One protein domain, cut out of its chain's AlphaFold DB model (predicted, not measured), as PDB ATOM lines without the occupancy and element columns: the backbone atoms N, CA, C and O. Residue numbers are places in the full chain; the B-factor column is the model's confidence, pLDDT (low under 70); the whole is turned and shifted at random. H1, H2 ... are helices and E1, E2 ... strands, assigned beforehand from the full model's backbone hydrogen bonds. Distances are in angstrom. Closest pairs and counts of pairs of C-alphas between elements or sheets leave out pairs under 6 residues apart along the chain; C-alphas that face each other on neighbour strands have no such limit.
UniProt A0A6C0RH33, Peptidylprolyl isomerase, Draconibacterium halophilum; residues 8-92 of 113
ATOM      1  N   ILE A   8      24.780 -24.899 -79.287       97.62
ATOM      2  CA  ILE A   8      23.453 -25.513 -79.368       97.62
ATOM      3  C   ILE A   8      23.250 -26.362 -78.119       97.62
ATOM      4  O   ILE A   8      24.052 -27.258 -77.829       97.62
ATOM      5  N   GLY A   9      22.185 -26.069 -77.383       96.88
ATOM      6  CA  GLY A   9      21.857 -26.745 -76.137       96.88
ATOM      7  C   GLY A   9      20.436 -27.277 -76.108       96.88
ATOM      8  O   GLY A   9      19.594 -26.909 -76.925       96.88
ATOM      9  N   SER A  10      20.175 -28.169 -75.161       96.62
ATOM     10  CA  SER A  10      18.842 -28.709 -74.900       96.62
ATOM     11  C   SER A  10      18.278 -28.085 -73.619       96.62
ATOM     12  O   SER A  10      18.997 -28.011 -72.608       96.62
ATOM     13  N   PRO A  11      17.016 -27.609 -73.626       94.25
ATOM     14  CA  PRO A  11      16.343 -27.190 -72.406       94.25
ATOM     15  C   PRO A  11      16.093 -28.408 -71.509       94.25
ATOM     16  O   PRO A  11      16.379 -29.553 -71.861       94.25
ATOM     17  N   ARG A  12      15.571 -28.173 -70.311       93.19
ATOM     18  CA  ARG A  12      15.244 -29.238 -69.358       93.19
ATOM     19  C   ARG A  12      13.747 -29.430 -69.272       93.19
ATOM     20  O   ARG A  12      12.987 -28.482 -69.452       93.19
ATOM     21  N   LYS A  13      13.334 -30.641 -68.903       91.75
ATOM     22  CA  LYS A  13      11.950 -30.872 -68.473       91.75
ATOM     23  C   LYS A  13      11.658 -30.072 -67.193       91.75
ATOM     24  O   LYS A  13      12.590 -29.892 -66.405       91.75
ATOM     25  N   PRO A  14      10.400 -29.662 -66.945       88.50
ATOM     26  CA  PRO A  14      10.034 -28.900 -65.753       88.50
ATOM     27  C   PRO A  14      10.475 -29.570 -64.448       88.50
ATOM     28  O   PRO A  14      10.230 -30.763 -64.239       88.50
ATOM     29  N   ASP A  15      11.074 -28.787 -63.552       89.00
ATOM     30  CA  ASP A  15      11.682 -29.289 -62.314       89.00
ATOM     31  C   ASP A  15      10.671 -29.938 -61.357       89.00
ATOM     32  O   ASP A  15      11.039 -30.849 -60.618       89.00
ATOM     33  N   THR A  16       9.378 -29.589 -61.455       89.62
ATOM     34  CA  THR A  16       8.280 -30.187 -60.663       89.62
ATOM     35  C   THR A  16       8.254 -31.716 -60.706       89.62
ATOM     36  O   THR A  16       7.795 -32.351 -59.759       89.62
ATOM     37  N   LYS A  17       8.755 -32.323 -61.791       86.25
ATOM     38  CA  LYS A  17       8.887 -33.781 -61.948       86.25
ATOM     39  C   LYS A  17      10.285 -34.207 -62.422       86.25
ATOM     40  O   LYS A  17      10.468 -35.351 -62.836       86.25
ATOM     41  N   ASN A  18      11.276 -33.311 -62.387       90.81
ATOM     42  CA  ASN A  18      12.595 -33.512 -62.996       90.81
ATOM     43  C   ASN A  18      13.753 -33.245 -62.019       90.81
ATOM     44  O   ASN A  18      14.685 -32.507 -62.321       90.81
ATOM     45  N   GLN A  19      13.743 -33.910 -60.862       87.56
ATOM     46  CA  GLN A  19      14.784 -33.762 -59.827       87.56
ATOM     47  C   GLN A  19      16.210 -34.050 -60.336       87.56
ATOM     48  O   GLN A  19      17.184 -33.521 -59.815       87.56
ATOM     49  N   ARG A  20      16.344 -34.872 -61.386       89.25
ATOM     50  CA  ARG A  20      17.632 -35.184 -62.030       89.25
ATOM     51  C   ARG A  20      18.022 -34.203 -63.140       89.25
ATOM     52  O   ARG A  20      18.982 -34.473 -63.854       89.25
ATOM     53  N   ARG A  21      17.274 -33.110 -63.326       90.12
ATOM     54  CA  ARG A  21      17.563 -32.035 -64.290       90.12
ATOM     55  C   ARG A  21      17.779 -32.550 -65.724       90.12
ATOM     56  O   ARG A  21      18.627 -32.049 -66.459       90.12
ATOM     57  N   ARG A  22      17.016 -33.576 -66.124       92.31
ATOM     58  CA  ARG A  22      17.096 -34.218 -67.445       92.31
ATOM     59  C   ARG A  22      16.718 -33.244 -68.559       92.31
ATOM     60  O   ARG A  22      15.744 -32.496 -68.433       92.31
ATOM     61  N   SER A  23      17.455 -33.330 -69.658       93.88
ATOM     62  CA  SER A  23      17.174 -32.625 -70.905       93.88
ATOM     63  C   SER A  23      15.828 -33.014 -71.525       93.88
ATOM     64  O   SER A  23      15.326 -34.128 -71.332       93.88
ATOM     65  N   ASP A  24      15.253 -32.089 -72.288       92.50
ATOM     66  CA  ASP A  24      14.145 -32.357 -73.198       92.50
ATOM     67  C   ASP A  24      14.697 -32.791 -74.565       92.50
ATOM     68  O   ASP A  24      15.394 -32.035 -75.239       92.50
ATOM     69  N   GLY A  25      14.395 -34.024 -74.980       90.19
ATOM     70  CA  GLY A  25      14.893 -34.585 -76.240       90.19
ATOM     71  C   GLY A  25      14.187 -34.073 -77.501       90.19
ATOM     72  O   GLY A  25      14.600 -34.425 -78.599       90.19
ATOM     73  N   SER A  26      13.123 -33.279 -77.362       91.81
ATOM     74  CA  SER A  26      12.318 -32.761 -78.477       91.81
ATOM     75  C   SER A  26      12.569 -31.281 -78.777       91.81
ATOM     76  O   SER A  26      12.024 -30.741 -79.737       91.81
ATOM     77  N   GLN A  27      13.399 -30.622 -77.965       94.44
ATOM     78  CA  GLN A  27      13.659 -29.191 -78.052       94.44
ATOM     79  C   GLN A  27      15.159 -28.903 -78.041       94.44
ATOM     80  O   GLN A  27      15.952 -29.600 -77.406       94.44
ATOM     81  N   PHE A  28      15.541 -27.823 -78.713       96.19
ATOM     82  CA  PHE A  28      16.880 -27.257 -78.641       96.19
ATOM     83  C   PHE A  28      16.807 -25.732 -78.695       96.19
ATOM     84  O   PHE A  28      15.809 -25.158 -79.131       96.19
ATOM     85  N   TYR A  29      17.882 -25.083 -78.273       96.62
ATOM     86  CA  TYR A  29      18.091 -23.651 -78.426       96.62
ATOM     87  C   TYR A  29      19.490 -23.379 -78.975       96.62
ATOM     88  O   TYR A  29      20.408 -24.190 -78.829       96.62
ATOM     89  N   ILE A  30      19.654 -22.207 -79.583       97.75
ATOM     90  CA  ILE A  30      20.945 -21.679 -80.020       97.75
ATOM     91  C   ILE A  30      21.284 -20.492 -79.124       97.75
ATOM     92  O   ILE A  30      20.473 -19.584 -78.942       97.75
ATOM     93  N   VAL A  31      22.488 -20.480 -78.566       97.94
ATOM     94  CA  VAL A  31      22.955 -19.373 -77.736       97.94
ATOM     95  C   VAL A  31      23.327 -18.195 -78.638       97.94
ATOM     96  O   VAL A  31      24.406 -18.180 -79.224       97.94
ATOM     97  N   SER A  32      22.468 -17.179 -78.734       96.06
ATOM     98  CA  SER A  32      22.880 -15.865 -79.260       96.06
ATOM     99  C   SER A  32      23.666 -15.089 -78.193       96.06
ATOM    100  O   SER A  32      24.784 -14.635 -78.448       96.06
ATOM    101  N   GLY A  33      23.138 -15.069 -76.962       93.25
ATOM    102  CA  GLY A  33      23.815 -14.551 -75.774       93.25
ATOM    103  C   GLY A  33      24.124 -13.053 -75.818       93.25
ATOM    104  O   GLY A  33      23.738 -12.334 -76.735       93.25
ATOM    105  N   ARG A  34      24.847 -12.581 -74.802       95.44
ATOM    106  CA  ARG A  34      25.386 -11.214 -74.743       95.44
ATOM    107  C   ARG A  34      26.821 -11.219 -74.237       95.44
ATOM    108  O   ARG A  34      27.264 -12.216 -73.667       95.44
ATOM    109  N   LYS A  35      27.536 -10.114 -74.437       97.56
ATOM    110  CA  LYS A  35      28.847  -9.903 -73.812       97.56
ATOM    111  C   LYS A  35      28.678  -9.475 -72.358       97.56
ATOM    112  O   LYS A  35      27.689  -8.829 -72.015       97.56
ATOM    113  N   TYR A  36      29.643  -9.844 -71.529       97.38
ATOM    114  CA  TYR A  36      29.675  -9.527 -70.105       97.38
ATOM    115  C   TYR A  36      30.912  -8.694 -69.764       97.38
ATOM    116  O   TYR A  36      31.942  -8.799 -70.427       97.38
ATOM    117  N   PHE A  37      30.803  -7.879 -68.719       96.81
ATOM    118  CA  PHE A  37      31.937  -7.217 -68.071       96.81
ATOM    119  C   PHE A  37      32.345  -8.006 -66.827       96.81
ATOM    120  O   PHE A  37      31.546  -8.806 -66.341       96.81
ATOM    121  N   ASP A  38      33.545  -7.757 -66.299       96.25
ATOM    122  CA  ASP A  38      34.073  -8.489 -65.139       96.25
ATOM    123  C   ASP A  38      33.103  -8.467 -63.959       96.25
ATOM    124  O   ASP A  38      32.662  -9.528 -63.544       96.25
ATOM    125  N   LYS A  39      32.622  -7.280 -63.565       96.56
ATOM    126  CA  LYS A  39      31.634  -7.133 -62.486       96.56
ATOM    127  C   LYS A  39      30.414  -8.052 -62.652       96.56
ATOM    128  O   LYS A  39      29.972  -8.671 -61.696       96.56
ATOM    129  N   GLY A  40      29.877  -8.156 -63.868       95.25
ATOM    130  CA  GLY A  40      28.702  -8.989 -64.128       95.25
ATOM    131  C   GLY A  40      29.004 -10.489 -64.159       95.25
ATOM    132  O   GLY A  40      28.083 -11.287 -64.022       95.25
ATOM    133  N   LEU A  41      30.260 -10.885 -64.380       95.94
ATOM    134  CA  LEU A  41      30.692 -12.271 -64.211       95.94
ATOM    135  C   LEU A  41      30.922 -12.577 -62.733       95.94
ATOM    136  O   LEU A  41      30.454 -13.612 -62.284       95.94
ATOM    137  N   ASP A  42      31.534 -11.662 -61.985       96.12
ATOM    138  CA  ASP A  42      31.795 -11.817 -60.549       96.12
ATOM    139  C   ASP A  42      30.479 -11.986 -59.766       96.12
ATOM    140  O   ASP A  42      30.324 -12.929 -58.995       96.12
ATOM    141  N   GLU A  43      29.475 -11.148 -60.057       95.25
ATOM    142  CA  GLU A  43      28.123 -11.270 -59.486       95.25
ATOM    143  C   GLU A  43      27.476 -12.633 -59.795       95.25
ATOM    144  O   GLU A  43      26.746 -13.190 -58.975       95.25
ATOM    145  N   LEU A  44      27.729 -13.191 -60.986       93.44
ATOM    146  CA  LEU A  44      27.218 -14.510 -61.359       93.44
ATOM    147  C   LEU A  44      27.970 -15.641 -60.657       93.44
ATOM    148  O   LEU A  44      27.339 -16.646 -60.329       93.44
ATOM    149  N   GLU A  45      29.279 -15.509 -60.453       93.88
ATOM    150  CA  GLU A  45      30.080 -16.501 -59.734       93.88
ATOM    151  C   GLU A  45      29.629 -16.598 -58.275       93.88
ATOM    152  O   GLU A  45      29.372 -17.699 -57.782       93.88
ATOM    153  N   GLU A  46      29.425 -15.448 -57.627       93.44
ATOM    154  CA  GLU A  46      28.913 -15.356 -56.260       93.44
ATOM    155  C   GLU A  46      27.496 -15.935 -56.151       93.44
ATOM    156  O   GLU A  46      27.243 -16.828 -55.342       93.44
ATOM    157  N   ALA A  47      26.574 -15.499 -57.019       90.38
ATOM    158  CA  ALA A  47      25.179 -15.939 -56.971       90.38
ATOM    159  C   ALA A  47      25.000 -17.446 -57.224       90.38
ATOM    160  O   ALA A  47      24.044 -18.046 -56.729       90.38
ATOM    161  N   ASN A  48      25.887 -18.059 -58.012       85.56
ATOM    162  CA  ASN A  48      25.794 -19.475 -58.375       85.56
ATOM    163  C   ASN A  48      26.785 -20.369 -57.619       85.56
ATOM    164  O   ASN A  48      26.771 -21.580 -57.844       85.56
ATOM    165  N   ASN A  49      27.623 -19.799 -56.744       89.38
ATOM    166  CA  ASN A  49      28.727 -20.492 -56.076       89.38
ATOM    167  C   ASN A  49      29.555 -21.340 -57.065       89.38
ATOM    168  O   ASN A  49      29.757 -22.543 -56.880       89.38
ATOM    169  N   TYR A  50      29.948 -20.719 -58.178       88.06
ATOM    170  CA  TYR A  50      30.636 -21.363 -59.295       88.06
ATOM    171  C   TYR A  50      31.682 -20.420 -59.876       88.06
ATOM    172  O   TYR A  50      31.341 -19.316 -60.267       88.06
ATOM    173  N   GLU A  51      32.928 -20.867 -59.993       93.38
ATOM    174  CA  GLU A  51      34.019 -20.063 -60.550       93.38
ATOM    175  C   GLU A  51      34.198 -20.347 -62.050       93.38
ATOM    176  O   GLU A  51      34.335 -21.505 -62.469       93.38
ATOM    177  N   PHE A  52      34.202 -19.303 -62.884       94.81
ATOM    178  CA  PHE A  52      34.466 -19.460 -64.311       94.81
ATOM    179  C   PHE A  52      35.968 -19.612 -64.561       94.81
ATOM    180  O   PHE A  52      36.790 -18.828 -64.093       94.81
ATOM    181  N   SER A  53      36.345 -20.550 -65.432       95.69
ATOM    182  CA  SER A  53      37.723 -20.597 -65.934       95.69
ATOM    183  C   SER A  53      38.096 -19.309 -66.685       95.69
ATOM    184  O   SER A  53      37.249 -18.660 -67.310       95.69
ATOM    185  N   ALA A  54      39.391 -18.985 -66.740       95.81
ATOM    186  CA  ALA A  54      39.888 -17.834 -67.502       95.81
ATOM    187  C   ALA A  54      39.417 -17.843 -68.973       95.81
ATOM    188  O   ALA A  54      39.049 -16.805 -69.526       95.81
ATOM    189  N   GLY A  55      39.348 -19.026 -69.598       95.94
ATOM    190  CA  GLY A  55      38.833 -19.194 -70.960       95.94
ATOM    191  C   GLY A  55      37.327 -18.934 -71.093       95.94
ATOM    192  O   GLY A  55      36.896 -18.331 -72.080       95.94
ATOM    193  N   GLN A  56      36.521 -19.332 -70.100       95.69
ATOM    194  CA  GLN A  56      35.092 -18.993 -70.040       95.69
ATOM    195  C   GLN A  56      34.900 -17.485 -69.917       95.69
ATOM    196  O   GLN A  56      34.185 -16.900 -70.733       95.69
ATOM    197  N   ARG A  57      35.592 -16.843 -68.966       97.06
ATOM    198  CA  ARG A  57      35.518 -15.387 -68.771       97.06
ATOM    199  C   ARG A  57      35.895 -14.647 -70.050       97.06
ATOM    200  O   ARG A  57      35.130 -13.807 -70.523       97.06
ATOM    201  N   GLN A  58      37.013 -15.016 -70.676       97.25
ATOM    202  CA  GLN A  58      37.450 -14.395 -71.925       97.25
ATOM    203  C   GLN A  58      36.414 -14.557 -73.045       97.25
ATOM    204  O   GLN A  58      36.117 -13.594 -73.756       97.25
ATOM    205  N   ALA A  59      35.822 -15.745 -73.193       96.88
ATOM    206  CA  ALA A  59      34.780 -15.982 -74.187       96.88
ATOM    207  C   ALA A  59      33.527 -15.133 -73.923       96.88
ATOM    208  O   ALA A  59      33.008 -14.515 -74.855       96.88
ATOM    209  N   TYR A  60      33.071 -15.039 -72.671       97.75
ATOM    210  CA  TYR A  60      31.902 -14.235 -72.302       97.75
ATOM    211  C   TYR A  60      32.125 -12.732 -72.453       97.75
ATOM    212  O   TYR A  60      31.186 -12.014 -72.797       97.75
ATOM    213  N   LYS A  61      33.357 -12.251 -72.283       97.69
ATOM    214  CA  LYS A  61      33.713 -10.843 -72.510       97.69
ATOM    215  C   LYS A  61      33.810 -10.489 -73.992       97.69
ATOM    216  O   LYS A  61      33.392  -9.413 -74.405       97.69
ATOM    217  N   THR A  62      34.357 -11.387 -74.810       96.75
ATOM    218  CA  THR A  62      34.696 -11.074 -76.211       96.75
ATOM    219  C   THR A  62      33.622 -11.478 -77.207       96.75
ATOM    220  O   THR A  62      33.214 -10.658 -78.030       96.75
ATOM    221  N   VAL A  63      33.161 -12.726 -77.138       95.94
ATOM    222  CA  VAL A  63      32.210 -13.319 -78.087       95.94
ATOM    223  C   VAL A  63      30.794 -13.322 -77.503       95.94
ATOM    224  O   VAL A  63      29.824 -13.161 -78.239       95.94
ATOM    225  N   GLY A  64      30.676 -13.422 -76.179       97.06
ATOM    226  CA  GLY A  64      29.411 -13.444 -75.451       97.06
ATOM    227  C   GLY A  64      28.873 -14.851 -75.200       97.06
ATOM    228  O   GLY A  64      29.477 -15.854 -75.586       97.06
ATOM    229  N   GLY A  65      27.732 -14.931 -74.519       97.50
ATOM    230  CA  GLY A  65      27.095 -16.198 -74.165       97.50
ATOM    231  C   GLY A  65      25.955 -16.059 -73.160       97.50
ATOM    232  O   GLY A  65      25.367 -14.986 -73.016       97.50
ATOM    233  N   ALA A  66      25.649 -17.165 -72.487       96.81
ATOM    234  CA  ALA A  66      24.630 -17.296 -71.452       96.81
ATOM    235  C   ALA A  66      25.204 -18.040 -70.222       96.81
ATOM    236  O   ALA A  66      24.782 -19.161 -69.937       96.81
ATOM    237  N   PRO A  67      26.161 -17.438 -69.488       95.75
ATOM    238  CA  PRO A  67      26.863 -18.070 -68.360       95.75
ATOM    239  C   PRO A  67      25.941 -18.635 -67.272       95.75
ATOM    240  O   PRO A  67      26.252 -19.658 -66.680       95.75
ATOM    241  N   HIS A  68      24.771 -18.028 -67.054       92.31
ATOM    242  CA  HIS A  68      23.769 -18.498 -66.085       92.31
ATOM    243  C   HIS A  68      23.202 -19.903 -66.385       92.31
ATOM    244  O   HIS A  68      22.509 -20.479 -65.551       92.31
ATOM    245  N   LEU A  69      23.463 -20.459 -67.573       93.56
ATOM    246  CA  LEU A  69      23.064 -21.817 -67.947       93.56
ATOM    247  C   LEU A  69      24.176 -22.856 -67.713       93.56
ATOM    248  O   LEU A  69      23.909 -24.061 -67.803       93.56
ATOM    249  N   ASP A  70      25.409 -22.429 -67.420       92.56
ATOM    250  CA  ASP A  70      26.552 -23.322 -67.205       92.56
ATOM    251  C   ASP A  70      26.343 -24.266 -66.014       92.56
ATOM    252  O   ASP A  70      25.580 -23.998 -65.085       92.56
ATOM    253  N   GLY A  71      26.947 -25.459 -66.102       87.25
ATOM    254  CA  GLY A  71      26.776 -26.546 -65.124       87.25
ATOM    255  C   GLY A  71      25.348 -27.097 -65.038       87.25
ATOM    256  O   GLY A  71      25.075 -28.048 -64.303       87.25
ATOM    257  N   SER A  72      24.427 -26.503 -65.795       89.06
ATOM    258  CA  SER A  72      23.017 -26.775 -65.705       89.06
ATOM    259  C   SER A  72      22.496 -27.358 -67.019       89.06
ATOM    260  O   SER A  72      22.069 -28.514 -67.081       89.06
ATOM    261  N   TYR A  73      22.535 -26.605 -68.100       93.56
ATOM    262  CA  TYR A  73      21.958 -27.071 -69.350       93.56
ATOM    263  C   TYR A  73      23.002 -27.790 -70.205       93.56
ATOM    264  O   TYR A  73      24.198 -27.509 -70.139       93.56
ATOM    265  N   THR A  74      22.550 -28.784 -70.969       94.75
ATOM    266  CA  THR A  74      23.454 -29.611 -71.774       94.75
ATOM    267  C   THR A  74      23.675 -28.947 -73.124       94.75
ATOM    268  O   THR A  74      22.723 -28.788 -73.888       94.75
ATOM    269  N   ILE A  75      24.928 -28.618 -73.434       96.81
ATOM    270  CA  ILE A  75      25.378 -28.282 -74.789       96.81
ATOM    271  C   ILE A  75      25.719 -29.574 -75.532       96.81
ATOM    272  O   ILE A  75      26.449 -30.412 -75.002       96.81
ATOM    273  N   PHE A  76      25.215 -29.720 -76.759       96.06
ATOM    274  CA  PHE A  76      25.449 -30.903 -77.597       96.06
ATOM    275  C   PHE A  76      25.927 -30.576 -79.018       96.06
ATOM    276  O   PHE A  76      26.214 -31.485 -79.793       96.06
ATOM    277  N   GLY A  77      26.031 -29.297 -79.381       96.44
ATOM    278  CA  GLY A  77      26.501 -28.897 -80.703       96.44
ATOM    279  C   GLY A  77      26.918 -27.437 -80.773       96.44
ATOM    280  O   GLY A  77      26.862 -26.702 -79.787       96.44
ATOM    281  N   GLN A  78      27.324 -27.013 -81.966       97.12
ATOM    282  CA  GLN A  78      27.650 -25.626 -82.269       97.12
ATOM    283  C   GLN A  78      27.211 -25.271 -83.686       97.12
ATOM    284  O   GLN A  78      27.246 -26.108 -84.587       97.12
ATOM    285  N   VAL A  79      26.832 -24.016 -83.885       97.31
ATOM    286  CA  VAL A  79      26.591 -23.442 -85.205       97.31
ATOM    287  C   VAL A  79      27.941 -23.215 -85.882       97.31
ATOM    288  O   VAL A  79      28.763 -22.443 -85.394       97.31
ATOM    289  N   THR A  80      28.175 -23.883 -87.010       97.06
ATOM    290  CA  THR A  80      29.397 -23.718 -87.820       97.06
ATOM    291  C   THR A  80      29.235 -22.677 -88.929       97.06
ATOM    292  O   THR A  80      30.222 -22.129 -89.406       97.06
ATOM    293  N   SER A  81      27.997 -22.385 -89.338       97.00
ATOM    294  CA  SER A  81      27.643 -21.382 -90.349       97.00
ATOM    295  C   SER A  81      26.218 -20.874 -90.121       97.00
ATOM    296  O   SER A  81      25.373 -21.649 -89.672       97.00
ATOM    297  N   GLY A  82      25.926 -19.622 -90.487       97.25
ATOM    298  CA  GLY A  82      24.571 -19.058 -90.412       97.25
ATOM    299  C   GLY A  82      24.229 -18.357 -89.092       97.25
ATOM    300  O   GLY A  82      23.055 -18.247 -88.746       97.25
ATOM    301  N   MET A  83      25.229 -17.883 -88.338       97.44
ATOM    302  CA  MET A  83      24.976 -17.064 -87.141       97.44
ATOM    303  C   MET A  83      24.288 -15.731 -87.465       97.44
ATOM    304  O   MET A  83      23.521 -15.238 -86.649       97.44
ATOM    305  N   ASP A  84      24.483 -15.186 -88.665       97.50
ATOM    306  CA  ASP A  84      23.753 -14.011 -89.147       97.50
ATOM    307  C   ASP A  84      22.241 -14.275 -89.264       97.50
ATOM    308  O   ASP A  84      21.427 -13.388 -89.011       97.50
ATOM    309  N   VAL A  85      21.843 -15.507 -89.603       97.88
ATOM    310  CA  VAL A  85      20.434 -15.924 -89.612       97.88
ATOM    311  C   VAL A  85      19.896 -16.006 -88.187       97.88
ATOM    312  O   VAL A  85      18.789 -15.539 -87.931       97.88
ATOM    313  N   VAL A  86      20.683 -16.545 -87.250       97.25
ATOM    314  CA  VAL A  86      20.331 -16.559 -85.819       97.25
ATOM    315  C   VAL A  86      20.113 -15.133 -85.309       97.25
ATOM    316  O   VAL A  86      19.130 -14.879 -84.619       97.25
ATOM    317  N   ASP A  87      20.971 -14.189 -85.694       96.81
ATOM    318  CA  ASP A  87      20.829 -12.785 -85.301       96.81
ATOM    319  C   ASP A  87      19.569 -12.141 -85.868       96.81
ATOM    320  O   ASP A  87      18.848 -11.470 -85.134       96.81
ATOM    321  N   LYS A  88      19.244 -12.402 -87.140       97.81
ATOM    322  CA  LYS A  88      17.982 -11.942 -87.742       97.81
ATOM    323  C   LYS A  88      16.767 -12.484 -86.990       97.81
ATOM    324  O   LYS A  88      15.827 -11.736 -86.761       97.81
ATOM    325  N   ILE A  89      16.802 -13.753 -86.571       97.25
ATOM    326  CA  ILE A  89      15.731 -14.375 -85.776       97.25
ATOM    327  C   ILE A  89      15.572 -13.684 -84.416       97.25
ATOM    328  O   ILE A  89      14.450 -13.494 -83.967       97.25
ATOM    329  N   VAL A  90      16.663 -13.284 -83.759       95.56
ATOM    330  CA  VAL A  90      16.609 -12.595 -82.453       95.56
ATOM    331  C   VAL A  90      15.993 -11.193 -82.552       95.56
ATOM    332  O   VAL A  90      15.440 -10.712 -81.570       95.56
ATOM    333  N   GLN A  91      16.089 -10.541 -83.713       96.50
ATOM    334  CA  GLN A  91      15.610  -9.169 -83.930       96.50
ATOM    335  C   GLN A  91      14.160  -9.084 -84.433       96.50
ATOM    336  O   GLN A  91      13.673  -7.981 -84.674       96.50
ATOM    337  N   VAL A  92      13.470 -10.213 -84.636       97.94
ATOM    338  CA  VAL A  92      12.074 -10.177 -85.099       97.94
ATOM    339  C   VAL A  92      11.157  -9.607 -84.023       97.94
ATOM    340  O   VAL A  92      11.396  -9.771 -82.826       97.94
TER     341      VAL A  92
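What this domain is: This is residues 8 to 92 of the 113 residues of the protein "Peptidylprolyl isomerase" of Draconibacterium halophilum (UniProt A0A6C0RH33). What is the main picture? A short antiparallel strand pair, E1 and E2, lies near the middle of a loop-rich body, with H1 and H2 at one end, H3 set off to one side and the unnamed loop of residues 11 to 28 reaching out at the other end and folding back. What is it built of? The printed part has 85 residues, with named elements in the order E1, H1, H2, E2, H3; these hold 36 residues, under half, in a mixed class of helices and strands. How large is it? It is only just compact, close to loose, with a radius of gyration of the C-alphas of 14.2 A and spans of 35 by 34 by 22 A.

How they stand to each other: How do the strands pair? E1, residues 8 to 10, and E2, residues 74 to 78, are antiparallel neighbours at 153 degrees. N 8 and O 77 are 2.8 A apart and N 10 and O 74 are 2.9 A apart, within hydrogen-bond range. Residues 8 to 9 of E1 also pair antiparallel with residues 29 to 30. How do the helices stand? H1, residues 38 to 48, and H2, residues 54 to 62, only just touch, with 3 pairs of C-alphas within 8 A, the closest being those of Leu 41 and Arg 57 at 7.3 A. They run opposite ways at a steep tilt of 55 degrees. H3, residues 83 to 90, is apart from H1, H2 and E1. Are the helix backbones complete? In H2 and H3 every O i to N i+4 pair is within hydrogen-bond range; in H1 6 of 7 are.

Where its parts are: Where does the first element begin? C-alpha 8 of E1 is at (23.453, -25.513, -79.368), and E1 is 7.2 A long. How long are the others? H1 measures 15.3 A from C-alpha 38 at (34.073, -8.489, -65.139), H2 12.2 A, E2 12.0 A and H3 10.6 A, ending with C-alpha 90 at (16.609, -12.595, -82.453).

The domain as a whole: Which links are long? Those from E1 to H1, with 27 residues, and from H2 to E2, with 11, are long; those from H1 to H2 and from E2 to H3 are tight. How far does it reach? The two C-alphas farthest apart, those of Lys 17 and Thr 62, are 37.2 A apart. Is anything cut or uncertain? The printed part has no cut, its mean pLDDT is 94.6, and no printed residue is under 70.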